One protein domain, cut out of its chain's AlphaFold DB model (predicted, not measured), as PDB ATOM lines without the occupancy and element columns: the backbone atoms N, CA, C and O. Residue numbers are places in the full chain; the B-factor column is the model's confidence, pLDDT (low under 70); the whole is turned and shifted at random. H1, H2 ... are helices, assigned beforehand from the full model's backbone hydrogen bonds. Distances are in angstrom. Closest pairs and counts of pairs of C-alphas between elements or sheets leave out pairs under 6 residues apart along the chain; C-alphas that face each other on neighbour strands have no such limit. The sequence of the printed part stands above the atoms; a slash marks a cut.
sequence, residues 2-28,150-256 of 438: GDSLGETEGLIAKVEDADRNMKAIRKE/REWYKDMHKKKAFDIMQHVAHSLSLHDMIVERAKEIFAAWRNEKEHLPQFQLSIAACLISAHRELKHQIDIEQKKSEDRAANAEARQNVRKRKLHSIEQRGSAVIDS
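This is residues 2 to 28 and 150 to 256 of the 438 residues of the protein "Hypothetical protein" of Dictyocha speculum (UniProt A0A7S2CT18). A small compact body of helices has one very long straight helix, H4, sticking out of it as an arm. In the body the helical hairpin H2 and H3 and the crossing helix H1 pack round residues 201 to 214 of H4, while residues 216 to 256 stand free. The printed part has 134 residues with four named helices, H1, H2, H3 and H4 in chain order, no named strand, and the class all helix. The whole is extended, with a radius of gyration of the C-alphas of 25.8 A and spans of 91 by 35 by 26 A.

H1, residues 3 to 28, touches H3, residues 176 to 192, about perpendicular at 86 degrees, with its residues 15 to 22 alone; the closest C-alphas are those of Ala 18 and Trp 189, 5.6 A apart. With residues 8 to 16 alone H1 touches H4, residues 199 to 256, at a steep tilt of 59 degrees, the same way; the closest C-alphas, of Ile 12 and Ala 205, are 5.0 A apart. H2, residues 151 to 171, is apart from H1 and forms a hairpin with H3, at a shallow tilt of 26 degrees, opposite ways; their closest C-alphas, of Phe 162 and Lys 183, are 6.2 A apart. H2 only just touches H4, with 3 pairs of C-alphas within 8 A, the closest those of Ala 161 and Ile 203 at 6.6 A. H3 touches residues 202 to 214 of H4 at a steep tilt of 54 degrees, opposite ways; the closest C-alphas, of Ala 182 and Leu 207, are 5.2 A apart. The helix packing is mostly crossed, with 1 of 5 touching pairs at a shallow tilt. Every O i to N i+4 pair is within hydrogen-bond range in H2, H3 and H4, and 21 of 22 are in H1.

H1 begins at C-alpha 3, (95.269, 15.394, 39.592), and is 38.7 A long. H2 is 30.2 A and H3 24.7 A long. H4 runs 85.7 A from C-alpha 199 at (98.204, 25.873, 26.848) to C-alpha 256 at (147.078, 69.037, 82.528).

The C-alphas farthest apart, of Arg 150 and Ser 256, are 91.4 A apart. Without residues 216 to 256 the body spans 33 by 30 by 24 A. Residues 29 to 149 are not printed, and C-alphas 28 and 150 are 26.0 A apart across this cut, which the link from H1 to H2 crosses. The link from H2 to H3 is tight, and that from H3 to H4 is short. Mean pLDDT of the printed part is 88.4; residues 2 to 5, 254 and 256 are under 70.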
ATOM      1  N   GLY A   2      91.422  16.350  41.381       50.53
ATOM      2  CA  GLY A   2      92.624  16.417  42.235       50.53
ATOM      3  C   GLY A   2      93.971  16.274  41.505       50.53
ATOM      4  O   GLY A   2      94.953  16.838  41.969       50.53
ATOM      5  N   ASP A   3      94.011  15.623  40.336       57.94
ATOM      6  CA  ASP A   3      95.269  15.394  39.592       57.94
ATOM      7  C   ASP A   3      95.835  16.648  38.900       57.94
ATOM      8  O   ASP A   3      97.004  16.693  38.527       57.94
ATOM      9  N   SER A   4      95.035  17.713  38.775       62.72
ATOM     10  CA  SER A   4      95.440  18.930  38.057       62.72
ATOM     11  C   SER A   4      96.547  19.729  38.757       62.72
ATOM     12  O   SER A   4      97.350  20.372  38.086       62.72
ATOM     13  N   LEU A   5      96.638  19.669  40.092       66.19
ATOM     14  CA  LEU A   5      97.657  20.411  40.844       66.19
ATOM     15  C   LEU A   5      99.048  19.785  40.688       66.19
ATOM     16  O   LEU A   5     100.010  20.504  40.415       66.19
ATOM     17  N   GLY A   6      99.151  18.455  40.755       74.19
ATOM     18  CA  GLY A   6     100.419  17.752  40.530       74.19
ATOM     19  C   GLY A   6     100.958  17.967  39.112       74.19
ATOM     20  O   GLY A   6     102.152  18.204  38.922       74.19
ATOM     21  N   GLU A   7     100.069  17.989  38.113       78.25
ATOM     22  CA  GLU A   7     100.435  18.334  36.736       78.25
ATOM     23  C   GLU A   7     100.954  19.775  36.616       78.25
ATOM     24  O   GLU A   7     101.954  20.012  35.932       78.25
ATOM     25  N   THR A   8     100.333  20.737  37.314       77.50
ATOM     26  CA  THR A   8     100.819  22.127  37.313       77.50
ATOM     27  C   THR A   8     102.182  22.278  37.973       77.50
ATOM     28  O   THR A   8     103.023  22.991  37.437       77.50
ATOM     29  N   GLU A   9     102.449  21.593  39.085       82.88
ATOM     30  CA  GLU A   9     103.744  21.667  39.771       82.88
ATOM     31  C   GLU A   9     104.871  21.058  38.935       82.88
ATOM     32  O   GLU A   9     105.932  21.670  38.777       82.88
ATOM     33  N   GLY A  10     104.615  19.906  38.308       84.75
ATOM     34  CA  GLY A  10     105.554  19.302  37.364       84.75
ATOM     35  C   GLY A  10     105.815  20.185  36.139       84.75
ATOM     36  O   GLY A  10     106.918  20.176  35.588       84.75
ATOM     37  N   LEU A  11     104.822  20.969  35.707       85.50
ATOM     38  CA  LEU A  11     104.979  21.927  34.616       85.50
ATOM     39  C   LEU A  11     105.761  23.174  35.050       85.50
ATOM     40  O   LEU A  11     106.602  23.637  34.284       85.50
ATOM     41  N   ILE A  12     105.539  23.677  36.269       87.44
ATOM     42  CA  ILE A  12     106.285  24.810  36.839       87.44
ATOM     43  C   ILE A  12     107.785  24.504  36.849       87.44
ATOM     44  O   ILE A  12     108.558  25.306  36.332       87.44
ATOM     45  N   ALA A  13     108.195  23.327  37.332       88.12
ATOM     46  CA  ALA A  13     109.610  22.947  37.367       88.12
ATOM     47  C   ALA A  13     110.257  22.965  35.968       88.12
ATOM     48  O   ALA A  13     111.343  23.512  35.780       88.12
ATOM     49  N   LYS A  14     109.555  22.440  34.955       88.06
ATOM     50  CA  LYS A  14     110.046  22.432  33.567       88.06
ATOM     51  C   LYS A  14     110.128  23.837  32.967       88.06
ATOM     52  O   LYS A  14     111.052  24.130  32.214       88.06
ATOM     53  N   VAL A  15     109.154  24.693  33.276       88.69
ATOM     54  CA  VAL A  15     109.139  26.096  32.843       88.69
ATOM     55  C   VAL A  15     110.306  26.864  33.473       88.69
ATOM     56  O   VAL A  15     110.975  27.629  32.782       88.69
ATOM     57  N   GLU A  16     110.595  26.617  34.751       88.44
ATOM     58  CA  GLU A  16     111.741  27.203  35.455       88.44
ATOM     59  C   GLU A  16     113.084  26.747  34.864       88.44
ATOM     60  O   GLU A  16     113.991  27.564  34.704       88.44
ATOM     61  N   ASP A  17     113.218  25.473  34.482       87.94
ATOM     62  CA  ASP A  17     114.413  24.969  33.789       87.94
ATOM     63  C   ASP A  17     114.648  25.658  32.439       87.94
ATOM     64  O   ASP A  17     115.770  26.077  32.136       87.94
ATOM     65  N   ALA A  18     113.588  25.836  31.647       85.50
ATOM     66  CA  ALA A  18     113.673  26.531  30.364       85.50
ATOM     67  C   ALA A  18     114.060  28.008  30.527       85.50
ATOM     68  O   ALA A  18     114.870  28.542  29.762       85.50
ATOM     69  N   ASP A  19     113.520  28.679  31.549       87.44
ATOM     70  CA  ASP A  19     113.895  30.056  31.868       87.44
ATOM     71  C   ASP A  19     115.356  30.160  32.339       87.44
ATOM     72  O   ASP A  19     116.079  31.052  31.886       87.44
ATOM     73  N   ARG A  20     115.840  29.216  33.161       87.69
ATOM     74  CA  ARG A  20     117.261  29.137  33.546       87.69
ATOM     75  C   ARG A  20     118.174  29.020  32.326       87.69
ATOM     76  O   ARG A  20     119.163  29.752  32.239       87.69
ATOM     77  N   ASN A  21     117.831  28.154  31.375       86.94
ATOM     78  CA  ASN A  21     118.593  27.985  30.140       86.94
ATOM     79  C   ASN A  21     118.608  29.280  29.303       86.94
ATOM     80  O   ASN A  21     119.659  29.754  28.878       86.94
ATOM     81  N   MET A  22     117.456  29.937  29.144       82.25
ATOM     82  CA  MET A  22     117.381  31.205  28.408       82.25
ATOM     83  C   MET A  22     118.127  32.353  29.092       82.25
ATOM     84  O   MET A  22     118.736  33.179  28.407       82.25
ATOM     85  N   LYS A  23     118.127  32.412  30.427       85.19
ATOM     86  CA  LYS A  23     118.968  33.349  31.185       85.19
ATOM     87  C   LYS A  23     120.453  33.095  30.935       85.19
ATOM     88  O   LYS A  23     121.192  34.064  30.766       85.19
ATOM     89  N   ALA A  24     120.879  31.833  30.868       86.06
ATOM     90  CA  ALA A  24     122.258  31.479  30.537       86.06
ATOM     91  C   ALA A  24     122.632  31.959  29.124       86.06
ATOM     92  O   ALA A  24     123.595  32.705  28.975       86.06
ATOM     93  N   ILE A  25     121.794  31.678  28.120       83.94
ATOM     94  CA  ILE A  25     122.009  32.137  26.737       83.94
ATOM     95  C   ILE A  25     122.052  33.673  26.651       83.94
ATOM     96  O   ILE A  25     122.895  34.247  25.964       83.94
ATOM     97  N   ARG A  26     121.148  34.382  27.345       83.25
ATOM     98  CA  ARG A  26     121.165  35.857  27.392       83.25
ATOM     99  C   ARG A  26     122.450  36.382  28.023       83.25
ATOM    100  O   ARG A  26     122.996  37.371  27.539       83.25
ATOM    101  N   LYS A  27     122.923  35.739  29.090       86.56
ATOM    102  CA  LYS A  27     124.175  36.098  29.754       86.56
ATOM    103  C   LYS A  27     125.364  35.914  28.810       86.56
ATOM    104  O   LYS A  27     126.147  36.843  28.671       86.56
ATOM    105  N   GLU A  28     125.438  34.790  28.104       85.25
ATOM    106  CA  GLU A  28     126.474  34.534  27.094       85.25
ATOM    107  C   GLU A  28     126.457  35.591  25.983       85.25
ATOM    108  O   GLU A  28     127.499  36.159  25.660       85.25
ATOM    109  N   ARG A 150     106.131  25.784  12.929       83.75
ATOM    110  CA  ARG A 150     106.438  27.071  12.286       83.75
ATOM    111  C   ARG A 150     106.553  28.205  13.303       83.75
ATOM    112  O   ARG A 150     105.716  28.319  14.202       83.75
ATOM    113  N   GLU A 151     107.526  29.095  13.119       85.69
ATOM    114  CA  GLU A 151     107.747  30.252  14.007       85.69
ATOM    115  C   GLU A 151     106.530  31.169  14.096       85.69
ATOM    116  O   GLU A 151     106.157  31.575  15.196       85.69
ATOM    117  N   TRP A 152     105.826  31.381  12.979       86.19
ATOM    118  CA  TRP A 152     104.581  32.149  12.948       86.19
ATOM    119  C   TRP A 152     103.537  31.614  13.941       86.19
ATOM    120  O   TRP A 152     102.893  32.374  14.664       86.19
ATOM    121  N   TYR A 153     103.401  30.287  14.032       88.19
ATOM    122  CA  TYR A 153     102.474  29.661  14.975       88.19
ATOM    123  C   TYR A 153     102.955  29.811  16.422       88.19
ATOM    124  O   TYR A 153     102.148  30.011  17.336       88.19
ATOM    125  N   LYS A 154     104.277  29.758  16.647       91.19
ATOM    126  CA  LYS A 154     104.862  30.019  17.969       91.19
ATOM    127  C   LYS A 154     104.554  31.442  18.433       91.19
ATOM    128  O   LYS A 154     104.078  31.616  19.553       91.19
ATOM    129  N   ASP A 155     104.735  32.429  17.565       91.25
ATOM    130  CA  ASP A 155     104.486  33.837  17.875       91.25
ATOM    131  C   ASP A 155     102.995  34.160  18.027       91.25
ATOM    132  O   ASP A 155     102.612  34.885  18.947       91.25
ATOM    133  N   MET A 156     102.121  33.530  17.236       90.25
ATOM    134  CA  MET A 156     100.674  33.625  17.450       90.25
ATOM    135  C   MET A 156     100.246  33.097  18.822       90.25
ATOM    136  O   MET A 156      99.383  33.689  19.473       90.25
ATOM    137  N   HIS A 157     100.860  32.006  19.287       92.19
ATOM    138  CA  HIS A 157     100.625  31.483  20.632       92.19
ATOM    139  C   HIS A 157     101.129  32.429  21.721       92.19
ATOM    140  O   HIS A 157     100.431  32.598  22.718       92.19
ATOM    141  N   LYS A 158     102.286  33.075  21.530       94.94
ATOM    142  CA  LYS A 158     102.783  34.105  22.457       94.94
ATOM    143  C   LYS A 158     101.815  35.277  22.550       94.94
ATOM    144  O   LYS A 158     101.431  35.631  23.655       94.94
ATOM    145  N   LYS A 159     101.336  35.806  21.417       94.12
ATOM    146  CA  LYS A 159     100.354  36.903  21.405       94.12
ATOM    147  C   LYS A 159      99.088  36.536  22.188       94.12
ATOM    148  O   LYS A 159      98.728  37.240  23.122       94.12
ATOM    149  N   LYS A 160      98.478  35.385  21.874       95.44
ATOM    150  CA  LYS A 160      97.285  34.893  22.588       95.44
ATOM    151  C   LYS A 160      97.541  34.707  24.087       95.44
ATOM    152  O   LYS A 160      96.686  35.039  24.899       95.44
ATOM    153  N   ALA A 161      98.703  34.166  24.457       95.88
ATOM    154  CA  ALA A 161      99.069  33.984  25.856       95.88
ATOM    155  C   ALA A 161      99.235  35.327  26.574       95.88
ATOM    156  O   ALA A 161      98.766  35.467  27.696       95.88
ATOM    157  N   PHE A 162      99.850  36.318  25.927       96.31
ATOM    158  CA  PHE A 162     100.063  37.646  26.497       96.31
ATOM    159  C   PHE A 162      98.744  38.374  26.749       96.31
ATOM    160  O   PHE A 162      98.603  38.989  27.803       96.31
ATOM    161  N   ASP A 163      97.775  38.240  25.843       96.06
ATOM    162  CA  ASP A 163      96.430  38.788  26.028       96.06
ATOM    163  C   ASP A 163      95.743  38.138  27.244       96.06
ATOM    164  O   ASP A 163      95.259  38.833  28.136       96.06
ATOM    165  N   ILE A 164      95.778  36.801  27.353       96.31
ATOM    166  CA  ILE A 164      95.204  36.067  28.498       96.31
ATOM    167  C   ILE A 164      95.898  36.447  29.810       96.31
ATOM    168  O   ILE A 164      95.223  36.704  30.804       96.31
ATOM    169  N   MET A 165      97.231  36.510  29.824       96.25
ATOM    170  CA  MET A 165      98.005  36.923  30.998       96.25
ATOM    171  C   MET A 165      97.620  38.328  31.441       96.25
ATOM    172  O   MET A 165      97.450  38.559  32.633       96.25
ATOM    173  N   GLN A 166      97.443  39.246  30.492       96.38
ATOM    174  CA  GLN A 166      97.032  40.608  30.788       96.38
ATOM    175  C   GLN A 166      95.614  40.641  31.376       96.38
ATOM    176  O   GLN A 166      95.378  41.330  32.363       96.38
ATOM    177  N   HIS A 167      94.670  39.871  30.827       96.00
ATOM    178  CA  HIS A 167      93.322  39.764  31.392       96.00
ATOM    179  C   HIS A 167      93.331  39.208  32.820       96.00
ATOM    180  O   HIS A 167      92.731  39.810  33.706       96.00
ATOM    181  N   VAL A 168      94.059  38.114  33.063       95.38
ATOM    182  CA  VAL A 168      94.193  37.510  34.399       95.38
ATOM    183  C   VAL A 168      94.857  38.479  35.377       95.38
ATOM    184  O   VAL A 168      94.414  38.594  36.517       95.38
ATOM    185  N   ALA A 169      95.880  39.212  34.935       94.75
ATOM    186  CA  ALA A 169      96.554  40.207  35.756       94.75
ATOM    187  C   ALA A 169      95.616  41.330  36.194       94.75
ATOM    188  O   ALA A 169      95.601  41.668  37.373       94.75
ATOM    189  N   HIS A 170      94.786  41.848  35.285       95.81
ATOM    190  CA  HIS A 170      93.775  42.842  35.640       95.81
ATOM    191  C   HIS A 170      92.706  42.271  36.581       95.81
ATOM    192  O   HIS A 170      92.298  42.951  37.514       95.81
ATOM    193  N   SER A 171      92.266  41.025  36.373       96.69
ATOM    194  CA  SER A 171      91.273  40.381  37.247       96.69
ATOM    195  C   SER A 171      91.791  40.118  38.662       96.69
ATOM    196  O   SER A 171      91.011  40.155  39.610       96.69
ATOM    197  N   LEU A 172      93.088  39.847  38.810       95.12
ATOM    198  CA  LEU A 172      93.739  39.565  40.092       95.12
ATOM    199  C   LEU A 172      94.503  40.773  40.664       95.12
ATOM    200  O   LEU A 172      95.160  40.635  41.693       95.12
ATOM    201  N   SER A 173      94.440  41.937  40.007       94.50
ATOM    202  CA  SER A 173      95.210  43.144  40.345       94.50
ATOM    203  C   SER A 173      96.711  42.875  40.542       94.50
ATOM    204  O   SER A 173      97.338  43.395  41.467       94.50
ATOM    205  N   LEU A 174      97.293  42.030  39.686       93.31
ATOM    206  CA  LEU A 174      98.726  41.740  39.705       93.31
ATOM    207  C   LEU A 174      99.515  42.929  39.155       93.31
ATOM    208  O   LEU A 174      99.102  43.582  38.201       93.31
ATOM    209  N   HIS A 175     100.686  43.174  39.740       93.62
ATOM    210  CA  HIS A 175     101.595  44.221  39.286       93.62
ATOM    211  C   HIS A 175     102.143  43.919  37.881       93.62
ATOM    212  O   HIS A 175     102.522  42.778  37.603       93.62
ATOM    213  N   ASP A 176     102.278  44.941  37.028       93.50
ATOM    214  CA  ASP A 176     102.701  44.791  35.625       93.50
ATOM    215  C   ASP A 176     104.057  44.089  35.473       93.50
ATOM    216  O   ASP A 176     104.226  43.254  34.589       93.50
ATOM    217  N   MET A 177     104.990  44.320  36.402       92.44
ATOM    218  CA  MET A 177     106.283  43.612  36.454       92.44
ATOM    219  C   MET A 177     106.137  42.082  36.497       92.44
ATOM    220  O   MET A 177     106.936  41.371  35.891       92.44
ATOM    221  N   ILE A 178     105.115  41.555  37.189       94.62
ATOM    222  CA  ILE A 178     104.839  40.107  37.228       94.62
ATOM    223  C   ILE A 178     104.403  39.638  35.845       94.62
ATOM    224  O   ILE A 178     104.825  38.580  35.384       94.62
ATOM    225  N   VAL A 179     103.579  40.436  35.171       95.12
ATOM    226  CA  VAL A 179     103.061  40.125  33.840       95.12
ATOM    227  C   VAL A 179     104.181  40.159  32.809       95.12
ATOM    228  O   VAL A 179     104.303  39.224  32.025       95.12
ATOM    229  N   GLU A 180     105.020  41.192  32.813       94.12
ATOM    230  CA  GLU A 180     106.190  41.290  31.936       94.12
ATOM    231  C   GLU A 180     107.134  40.109  32.144       94.12
ATOM    232  O   GLU A 180     107.521  39.444  31.181       94.12
ATOM    233  N   ARG A 181     107.415  39.761  33.401       93.69
ATOM    234  CA  ARG A 181     108.253  38.606  33.713       93.69
ATOM    235  C   ARG A 181     107.615  37.284  33.278       93.69
ATOM    236  O   ARG A 181     108.294  36.422  32.727       93.69
ATOM    237  N   ALA A 182     106.307  37.122  33.451       95.38
ATOM    238  CA  ALA A 182     105.590  35.942  32.973       95.38
ATOM    239  C   ALA A 182     105.596  35.843  31.437       95.38
ATOM    240  O   ALA A 182     105.745  34.743  30.900       95.38
ATOM    241  N   LYS A 183     105.492  36.977  30.727       95.31
ATOM    242  CA  LYS A 183     105.612  37.049  29.259       95.31
ATOM    243  C   LYS A 183     106.994  36.576  28.801       95.31
ATOM    244  O   LYS A 183     107.083  35.806  27.844       95.31
ATOM    245  N   GLU A 184     108.055  36.967  29.508       93.12
ATOM    246  CA  GLU A 184     109.418  36.486  29.252       93.12
ATOM    247  C   GLU A 184     109.556  34.975  29.415       93.12
ATOM    248  O   GLU A 184     110.028  34.297  28.497       93.12
ATOM    249  N   ILE A 185     109.125  34.458  30.567       93.88
ATOM    250  CA  ILE A 185     109.208  33.034  30.907       93.88
ATOM    251  C   ILE A 185     108.417  32.207  29.885       93.88
ATOM    252  O   ILE A 185     108.901  31.194  29.376       93.88
ATOM    253  N   PHE A 186     107.224  32.666  29.503       95.00
ATOM    254  CA  PHE A 186     106.412  31.979  28.504       95.00
ATOM    255  C   PHE A 186     107.038  32.019  27.109       95.00
ATOM    256  O   PHE A 186     107.004  31.018  26.393       95.00
ATOM    257  N   ALA A 187     107.629  33.147  26.704       93.75
ATOM    258  CA  ALA A 187     108.322  33.246  25.422       93.75
ATOM    259  C   ALA A 187     109.516  32.281  25.352       93.75
ATOM    260  O   ALA A 187     109.690  31.609  24.332       93.75
ATOM    261  N   ALA A 188     110.282  32.166  26.443       90.88
ATOM    262  CA  ALA A 188     111.366  31.199  26.599       90.88
ATOM    263  C   ALA A 188     110.860  29.754  26.465       90.88
ATOM    264  O   ALA A 188     111.290  29.023  25.569       90.88
ATOM    265  N   TRP A 189     109.870  29.379  27.281       91.81
ATOM    266  CA  TRP A 189     109.250  28.053  27.258       91.81
ATOM    267  C   TRP A 189     108.693  27.689  25.875       91.81
ATOM    268  O   TRP A 189     108.896  26.582  25.366       91.81
ATOM    269  N   ARG A 190     108.021  28.644  25.221       91.88
ATOM    270  CA  ARG A 190     107.411  28.443  23.903       91.88
ATOM    271  C   ARG A 190     108.438  28.209  22.801       91.88
ATOM    272  O   ARG A 190     108.131  27.486  21.850       91.88
ATOM    273  N   ASN A 191     109.598  28.854  22.886       88.50
ATOM    274  CA  ASN A 191     110.662  28.703  21.899       88.50
ATOM    275  C   ASN A 191     111.307  27.314  21.984       88.50
ATOM    276  O   ASN A 191     111.581  26.719  20.939       88.50
ATOM    277  N   GLU A 192     111.483  26.791  23.201       87.19
ATOM    278  CA  GLU A 192     112.081  25.475  23.448       87.19
ATOM    279  C   GLU A 192     111.148  24.323  23.055       87.19
ATOM    280  O   GLU A 192     111.581  23.352  22.433       87.19
ATOM    281  N   LYS A 193     109.853  24.415  23.384       87.50
ATOM    282  CA  LYS A 193     108.897  23.341  23.084       87.50
ATOM    283  C   LYS A 193     108.303  23.473  21.688       87.50
ATOM    284  O   LYS A 193     107.853  24.538  21.266       87.50
ATOM    285  N   GLU A 194     108.227  22.354  20.973       84.88
ATOM    286  CA  GLU A 194     107.549  22.300  19.676       84.88
ATOM    287  C   GLU A 194     106.025  22.324  19.858       84.88
ATOM    288  O   GLU A 194     105.353  23.225  19.343       84.88
ATOM    289  N   HIS A 195     105.500  21.439  20.710       85.19
ATOM    290  CA  HIS A 195     104.073  21.328  21.010       85.19
ATOM    291  C   HIS A 195     103.742  21.742  22.451       85.19
ATOM    292  O   HIS A 195     104.512  21.495  23.377       85.19
ATOM    293  N   LEU A 196     102.565  22.347  22.634       86.50
ATOM    294  CA  LEU A 196     102.006  22.720  23.937       86.50
ATOM    295  C   LEU A 196     100.672  21.999  24.146       86.50
ATOM    296  O   LEU A 196      99.648  22.510  23.692       86.50
ATOM    297  N   PRO A 197     100.662  20.830  24.811       79.44
ATOM    298  CA  PRO A 197      99.431  20.072  25.027       79.44
ATOM    299  C   PRO A 197      98.464  20.785  25.987       79.44
ATOM    300  O   PRO A 197      97.256  20.717  25.803       79.44
ATOM    301  N   GLN A 198      98.980  21.528  26.971       86.69
ATOM    302  CA  GLN A 198      98.181  22.215  27.989       86.69
ATOM    303  C   GLN A 198      98.489  23.720  28.008       86.69
ATOM    304  O   GLN A 198      99.246  24.226  28.841       86.69
ATOM    305  N   PHE A 199      97.916  24.449  27.050       90.44
ATOM    306  CA  PHE A 199      98.204  25.873  26.848       90.44
ATOM    307  C   PHE A 199      97.853  26.739  28.072       90.44
ATOM    308  O   PHE A 199      98.686  27.517  28.530       90.44
ATOM    309  N   GLN A 200      96.657  26.566  28.641       92.12
ATOM    310  CA  GLN A 200      96.200  27.351  29.797       92.12
ATOM    311  C   GLN A 200      97.007  27.052  31.069       92.12
ATOM    312  O   GLN A 200      97.394  27.978  31.778       92.12
ATOM    313  N   LEU A 201      97.330  25.778  31.323       90.88
ATOM    314  CA  LEU A 201      98.151  25.388  32.476       90.88
ATOM    315  C   LEU A 201      99.578  25.927  32.352       90.88
ATOM    316  O   LEU A 201     100.149  26.375  33.341       90.88
ATOM    317  N   SER A 202     100.125  25.982  31.133       91.56
ATOM    318  CA  SER A 202     101.432  26.606  30.883       91.56
ATOM    319  C   SER A 202     101.422  28.100  31.221       91.56
ATOM    320  O   SER A 202     102.375  28.597  31.813       91.56
ATOM    321  N   ILE A 203     100.339  28.815  30.891       93.50
ATOM    322  CA  ILE A 203     100.178  30.238  31.234       93.50
ATOM    323  C   ILE A 203     100.119  30.426  32.755       93.50
ATOM    324  O   ILE A 203     100.831  31.274  33.292       93.50
ATOM    325  N   ALA A 204      99.314  29.614  33.447       93.38
ATOM    326  CA  ALA A 204      99.204  29.661  34.903       93.38
ATOM    327  C   ALA A 204     100.547  29.354  35.587       93.38
ATOM    328  O   ALA A 204     100.966  30.093  36.477       93.38
ATOM    329  N   ALA A 205     101.264  28.327  35.120       92.81
ATOM    330  CA  ALA A 205     102.591  27.972  35.616       92.81
ATOM    331  C   ALA A 205     103.596  29.128  35.460       92.81
ATOM    332  O   ALA A 205     104.330  29.432  36.399       92.81
ATOM    333  N   CYS A 206     103.586  29.824  34.316       94.31
ATOM    334  CA  CYS A 206     104.454  30.983  34.084       94.31
ATOM    335  C   CYS A 206     104.138  32.148  35.034       94.31
ATOM    336  O   CYS A 206     105.060  32.772  35.555       94.31
ATOM    337  N   LEU A 207     102.854  32.433  35.290       94.44
ATOM    338  CA  LEU A 207     102.444  33.486  36.228       94.44
ATOM    339  C   LEU A 207     102.858  33.163  37.670       94.44
ATOM    340  O   LEU A 207     103.373  34.033  38.372       94.44
ATOM    341  N   ILE A 208     102.677  31.911  38.103       93.75
ATOM    342  CA  ILE A 208     103.084  31.460  39.442       93.75
ATOM    343  C   ILE A 208     104.605  31.537  39.593       93.75
ATOM    344  O   ILE A 208     105.093  32.050  40.600       93.75
ATOM    345  N   SER A 209     105.352  31.070  38.590       93.81
ATOM    346  CA  SER A 209     106.814  31.133  38.588       93.81
ATOM    347  C   SER A 209     107.312  32.584  38.644       93.81
ATOM    348  O   SER A 209     108.091  32.929  39.534       93.81
ATOM    349  N   ALA A 210     106.769  33.478  37.808       94.88
ATOM    350  CA  ALA A 210     107.100  34.905  37.825       94.88
ATOM    351  C   ALA A 210     106.824  35.562  39.188       94.88
ATOM    352  O   ALA A 210     107.631  36.348  39.685       94.88
ATOM    353  N   HIS A 211     105.694  35.223  39.815       93.94
ATOM    354  CA  HIS A 211     105.346  35.745  41.133       93.94
ATOM    355  C   HIS A 211     106.315  35.260  42.223       93.94
ATOM    356  O   HIS A 211     106.744  36.056  43.060       93.94
ATOM    357  N   ARG A 212     106.709  33.978  42.195       93.81
ATOM    358  CA  ARG A 212     107.705  33.412  43.124       93.81
ATOM    359  C   ARG A 212     109.071  34.080  42.966       93.81
ATOM    360  O   ARG A 212     109.689  34.427  43.970       93.81
ATOM    361  N   GLU A 213     109.514  34.305  41.730       90.75
ATOM    362  CA  GLU A 213     110.782  34.989  41.456       90.75
ATOM    363  C   GLU A 213     110.792  36.427  41.980       90.75
ATOM    364  O   GLU A 213     111.751  36.830  42.638       90.75
ATOM    365  N   LEU A 214     109.732  37.198  41.721       90.25
ATOM    366  CA  LEU A 214     109.653  38.590  42.167       90.25
ATOM    367  C   LEU A 214     109.553  38.707  43.684       90.25
ATOM    368  O   LEU A 214     110.212  39.563  44.267       90.25
ATOM    369  N   LYS A 215     108.797  37.818  44.333       91.19
ATOM    370  CA  LYS A 215     108.755  37.757  45.797       91.19
ATOM    371  C   LYS A 215     110.157  37.534  46.371       91.19
ATOM    372  O   LYS A 215     110.601  38.298  47.218       91.19
ATOM    373  N   HIS A 216     110.888  36.562  45.830       90.50
ATOM    374  CA  HIS A 216     112.256  36.281  46.256       90.50
ATOM    375  C   HIS A 216     113.220  37.459  46.003       90.50
ATOM    376  O   HIS A 216     114.111  37.714  46.811       90.50
ATOM    377  N   GLN A 217     113.052  38.208  44.907       88.69
ATOM    378  CA  GLN A 217     113.849  39.414  44.648       88.69
ATOM    379  C   GLN A 217     113.571  40.524  45.664       88.69
ATOM    380  O   GLN A 217     114.521  41.111  46.181       88.69
ATOM    381  N   ILE A 218     112.299  40.773  45.986       89.38
ATOM    382  CA  ILE A 218     111.906  41.769  46.987       89.38
ATOM    383  C   ILE A 218     112.493  41.404  48.354       89.38
ATOM    384  O   ILE A 218     113.096  42.259  48.999       89.38
ATOM    385  N   ASP A 219     112.407  40.134  48.754       90.56
ATOM    386  CA  ASP A 219     112.962  39.655  50.025       90.56
ATOM    387  C   ASP A 219     114.495  39.862  50.082       90.56
ATOM    388  O   ASP A 219     115.048  40.306  51.093       90.56
ATOM    389  N   ILE A 220     115.207  39.612  48.973       91.75
ATOM    390  CA  ILE A 220     116.653  39.875  48.866       91.75
ATOM    391  C   ILE A 220     116.964  41.371  48.963       91.75
ATOM    392  O   ILE A 220     117.948  41.757  49.598       91.75
ATOM    393  N   GLU A 221     116.195  42.218  48.285       88.06
ATOM    394  CA  GLU A 221     116.415  43.665  48.290       88.06
ATOM    395  C   GLU A 221     116.146  44.275  49.663       88.06
ATOM    396  O   GLU A 221     116.943  45.099  50.119       88.06
ATOM    397  N   GLN A 222     115.104  43.810  50.351       91.19
ATOM    398  CA  GLN A 222     114.816  44.174  51.735       91.19
ATOM    399  C   GLN A 222     115.992  43.807  52.639       91.19
ATOM    400  O   GLN A 222     116.565  44.697  53.269       91.19
ATOM    401  N   LYS A 223     116.475  42.561  52.578       93.56
ATOM    402  CA  LYS A 223     117.648  42.128  53.350       93.56
ATOM    403  C   LYS A 223     118.907  42.947  53.040       93.56
ATOM    404  O   LYS A 223     119.616  43.379  53.943       93.56
ATOM    405  N   LYS A 224     119.177  43.249  51.764       93.06
ATOM    406  CA  LYS A 224     120.305  44.119  51.375       93.06
ATOM    407  C   LYS A 224     120.152  45.543  51.909       93.06
ATOM    408  O   LYS A 224     121.158  46.194  52.191       93.06
ATOM    409  N   SER A 225     118.929  46.063  51.980       92.00
ATOM    410  CA  SER A 225     118.660  47.394  52.527       92.00
ATOM    411  C   SER A 225     118.881  47.434  54.040       92.00
ATOM    412  O   SER A 225     119.504  48.376  54.530       92.00
ATOM    413  N   GLU A 226     118.498  46.367  54.746       93.56
ATOM    414  CA  GLU A 226     118.766  46.166  56.171       93.56
ATOM    415  C   GLU A 226     120.273  46.064  56.438       93.56
ATOM    416  O   GLU A 226     120.800  46.802  57.268       93.56
ATOM    417  N   ASP A 227     121.004  45.263  55.655       93.88
ATOM    418  CA  ASP A 227     122.464  45.144  55.758       93.88
ATOM    419  C   ASP A 227     123.173  46.486  55.488       93.88
ATOM    420  O   ASP A 227     124.165  46.835  56.138       93.88
ATOM    421  N   ARG A 228     122.670  47.279  54.531       92.81
ATOM    422  CA  ARG A 228     123.188  48.629  54.245       92.81
ATOM    423  C   ARG A 228     122.905  49.597  55.388       92.81
ATOM    424  O   ARG A 228     123.791  50.387  55.714       92.81
ATOM    425  N   ALA A 229     121.717  49.538  55.987       92.38
ATOM    426  CA  ALA A 229     121.362  50.344  57.149       92.38
ATOM    427  C   ALA A 229     122.241  49.979  58.354       92.38
ATOM    428  O   ALA A 229     122.863  50.866  58.937       92.38
ATOM    429  N   ALA A 230     122.416  48.684  58.634       93.25
ATOM    430  CA  ALA A 230     123.286  48.187  59.698       93.25
ATOM    431  C   ALA A 230     124.758  48.587  59.483       93.25
ATOM    432  O   ALA A 230     125.435  49.029  60.411       93.25
ATOM    433  N   ASN A 231     125.269  48.511  58.249       94.00
ATOM    434  CA  ASN A 231     126.630  48.956  57.928       94.00
ATOM    435  C   ASN A 231     126.781  50.486  58.042       94.00
ATOM    436  O   ASN A 231     127.798  50.985  58.526       94.00
ATOM    437  N   ALA A 232     125.770  51.256  57.628       92.56
ATOM    438  CA  ALA A 232     125.763  52.706  57.803       92.56
ATOM    439  C   ALA A 232     125.765  53.090  59.291       92.56
ATOM    440  O   ALA A 232     126.552  53.951  59.697       92.56
ATOM    441  N   GLU A 233     124.963  52.409  60.110       93.62
ATOM    442  CA  GLU A 233     124.928  52.594  61.558       93.62
ATOM    443  C   GLU A 233     126.263  52.203  62.207       93.62
ATOM    444  O   GLU A 233     126.828  52.975  62.984       93.62
ATOM    445  N   ALA A 234     126.858  51.073  61.813       92.94
ATOM    446  CA  ALA A 234     128.181  50.660  62.276       92.94
ATOM    447  C   ALA A 234     129.253  51.718  61.955       92.94
ATOM    448  O   ALA A 234     130.064  52.074  62.816       92.94
ATOM    449  N   ARG A 235     129.231  52.299  60.747       92.19
ATOM    450  CA  ARG A 235     130.134  53.399  60.359       92.19
ATOM    451  C   ARG A 235     129.905  54.656  61.196       92.19
ATOM    452  O   ARG A 235     130.879  55.306  61.583       92.19
ATOM    453  N   GLN A 236     128.652  55.005  61.489       91.31
ATOM    454  CA  GLN A 236     128.335  56.128  62.372       91.31
ATOM    455  C   GLN A 236     128.821  55.871  63.803       91.31
ATOM    456  O   GLN A 236     129.445  56.750  64.393       91.31
ATOM    457  N   ASN A 237     128.638  54.663  64.333       92.62
ATOM    458  CA  ASN A 237     129.094  54.286  65.670       92.62
ATOM    459  C   ASN A 237     130.627  54.307  65.784       92.62
ATOM    460  O   ASN A 237     131.162  54.800  66.777       92.62
ATOM    461  N   VAL A 238     131.356  53.882  64.747       93.44
ATOM    462  CA  VAL A 238     132.823  54.029  64.688       93.44
ATOM    463  C   VAL A 238     133.236  55.505  64.687       93.44
ATOM    464  O   VAL A 238     134.179  55.875  65.388       93.44
ATOM    465  N   ARG A 239     132.531  56.371  63.945       90.62
ATOM    466  CA  ARG A 239     132.785  57.823  63.964       90.62
ATOM    467  C   ARG A 239     132.509  58.431  65.341       90.62
ATOM    468  O   ARG A 239     133.362  59.158  65.841       90.62
ATOM    469  N   LYS A 240     131.387  58.084  65.979       91.50
ATOM    470  CA  LYS A 240     131.035  58.530  67.339       91.50
ATOM    471  C   LYS A 240     132.087  58.099  68.365       91.50
ATOM    472  O   LYS A 240     132.545  58.926  69.144       91.50
ATOM    473  N   ARG A 241     132.558  56.845  68.312       90.19
ATOM    474  CA  ARG A 241     133.644  56.351  69.184       90.19
ATOM    475  C   ARG A 241     134.958  57.105  68.972       90.19
ATOM    476  O   ARG A 241     135.637  57.423  69.944       90.19
ATOM    477  N   LYS A 242     135.316  57.418  67.720       90.88
ATOM    478  CA  LYS A 242     136.507  58.231  67.417       90.88
ATOM    479  C   LYS A 242     136.382  59.654  67.967       90.88
ATOM    480  O   LYS A 242     137.340  60.136  68.555       90.88
ATOM    481  N   LEU A 243     135.220  60.292  67.817       85.62
ATOM    482  CA  LEU A 243     134.964  61.629  68.366       85.62
ATOM    483  C   LEU A 243     135.055  61.637  69.895       85.62
ATOM    484  O   LEU A 243     135.823  62.419  70.443       85.62
ATOM    485  N   HIS A 244     134.391  60.696  70.568       86.00
ATOM    486  CA  HIS A 244     134.459  60.571  72.026       86.00
ATOM    487  C   HIS A 244     135.895  60.306  72.525       86.00
ATOM    488  O   HIS A 244     136.323  60.845  73.542       86.00
ATOM    489  N   SER A 245     136.686  59.513  71.791       87.62
ATOM    490  CA  SER A 245     138.105  59.297  72.112       87.62
ATOM    491  C   SER A 245     138.948  60.573  71.970       87.62
ATOM    492  O   SER A 245     139.873  60.779  72.758       87.62
ATOM    493  N   ILE A 246     138.640  61.436  70.997       83.81
ATOM    494  CA  ILE A 246     139.296  62.741  70.836       83.81
ATOM    495  C   ILE A 246     138.889  63.687  71.974       83.81
ATOM    496  O   ILE A 246     139.764  64.333  72.544       83.81
ATOM    497  N   GLU A 247     137.609  63.731  72.351       80.75
ATOM    498  CA  GLU A 247     137.115  64.555  73.466       80.75
ATOM    499  C   GLU A 247     137.765  64.174  74.800       80.75
ATOM    500  O   GLU A 247     138.237  65.049  75.523       80.75
ATOM    501  N   GLN A 248     137.890  62.876  75.098       78.62
ATOM    502  CA  GLN A 248     138.580  62.410  76.306       78.62
ATOM    503  C   GLN A 248     140.058  62.825  76.334       78.62
ATOM    504  O   GLN A 248     140.561  63.257  77.372       78.62
ATOM    505  N   ARG A 249     140.760  62.744  75.194       76.94
ATOM    506  CA  ARG A 249     142.148  63.224  75.086       76.94
ATOM    507  C   ARG A 249     142.238  64.745  75.220       76.94
ATOM    508  O   ARG A 249     143.149  65.233  75.878       76.94
ATOM    509  N   GLY A 250     141.295  65.482  74.634       74.19
ATOM    510  CA  GLY A 250     141.210  66.937  74.754       74.19
ATOM    511  C   GLY A 250     140.990  67.391  76.197       74.19
ATOM    512  O   GLY A 250     141.686  68.293  76.655       74.19
ATOM    513  N   SER A 251     140.096  66.726  76.939       72.56
ATOM    514  CA  SER A 251     139.868  67.015  78.363       72.56
ATOM    515  C   SER A 251     141.124  66.766  79.194       72.56
ATOM    516  O   SER A 251     141.523  67.643  79.949       72.56
ATOM    517  N   ALA A 252     141.806  65.631  78.995       70.00
ATOM    518  CA  ALA A 252     143.038  65.320  79.721       70.00
ATOM    519  C   ALA A 252     144.144  66.368  79.483       70.00
ATOM    520  O   ALA A 252     144.831  66.764  80.421       70.00
ATOM    521  N   VAL A 253     144.284  66.865  78.249       72.81
ATOM    522  CA  VAL A 253     145.246  67.929  77.918       72.81
ATOM    523  C   VAL A 253     144.862  69.259  78.573       72.81
ATOM    524  O   VAL A 253     145.733  69.941  79.110       72.81
ATOM    525  N   ILE A 254     143.575  69.625  78.573       69.94
ATOM    526  CA  ILE A 254     143.087  70.845  79.240       69.94
ATOM    527  C   ILE A 254     143.291  70.759  80.757       69.94
ATOM    528  O   ILE A 254     143.692  71.748  81.373       69.94
ATOM    529  N   ASP A 255     143.060  69.595  81.361       71.69
ATOM    530  CA  ASP A 255     143.243  69.391  82.799       71.69
ATOM    531  C   ASP A 255     144.730  69.410  83.191       71.69
ATOM    532  O   ASP A 255     145.085  70.030  84.196       71.69
ATOM    533  N   SER A 256     145.626  68.862  82.359       68.94
ATOM    534  CA  SER A 256     147.078  69.037  82.528       68.94
ATOM    535  C   SER A 256     147.516  70.500  82.374       68.94
ATOM    536  O   SER A 256     148.318  70.980  83.174       68.94
TER     537      SER A 256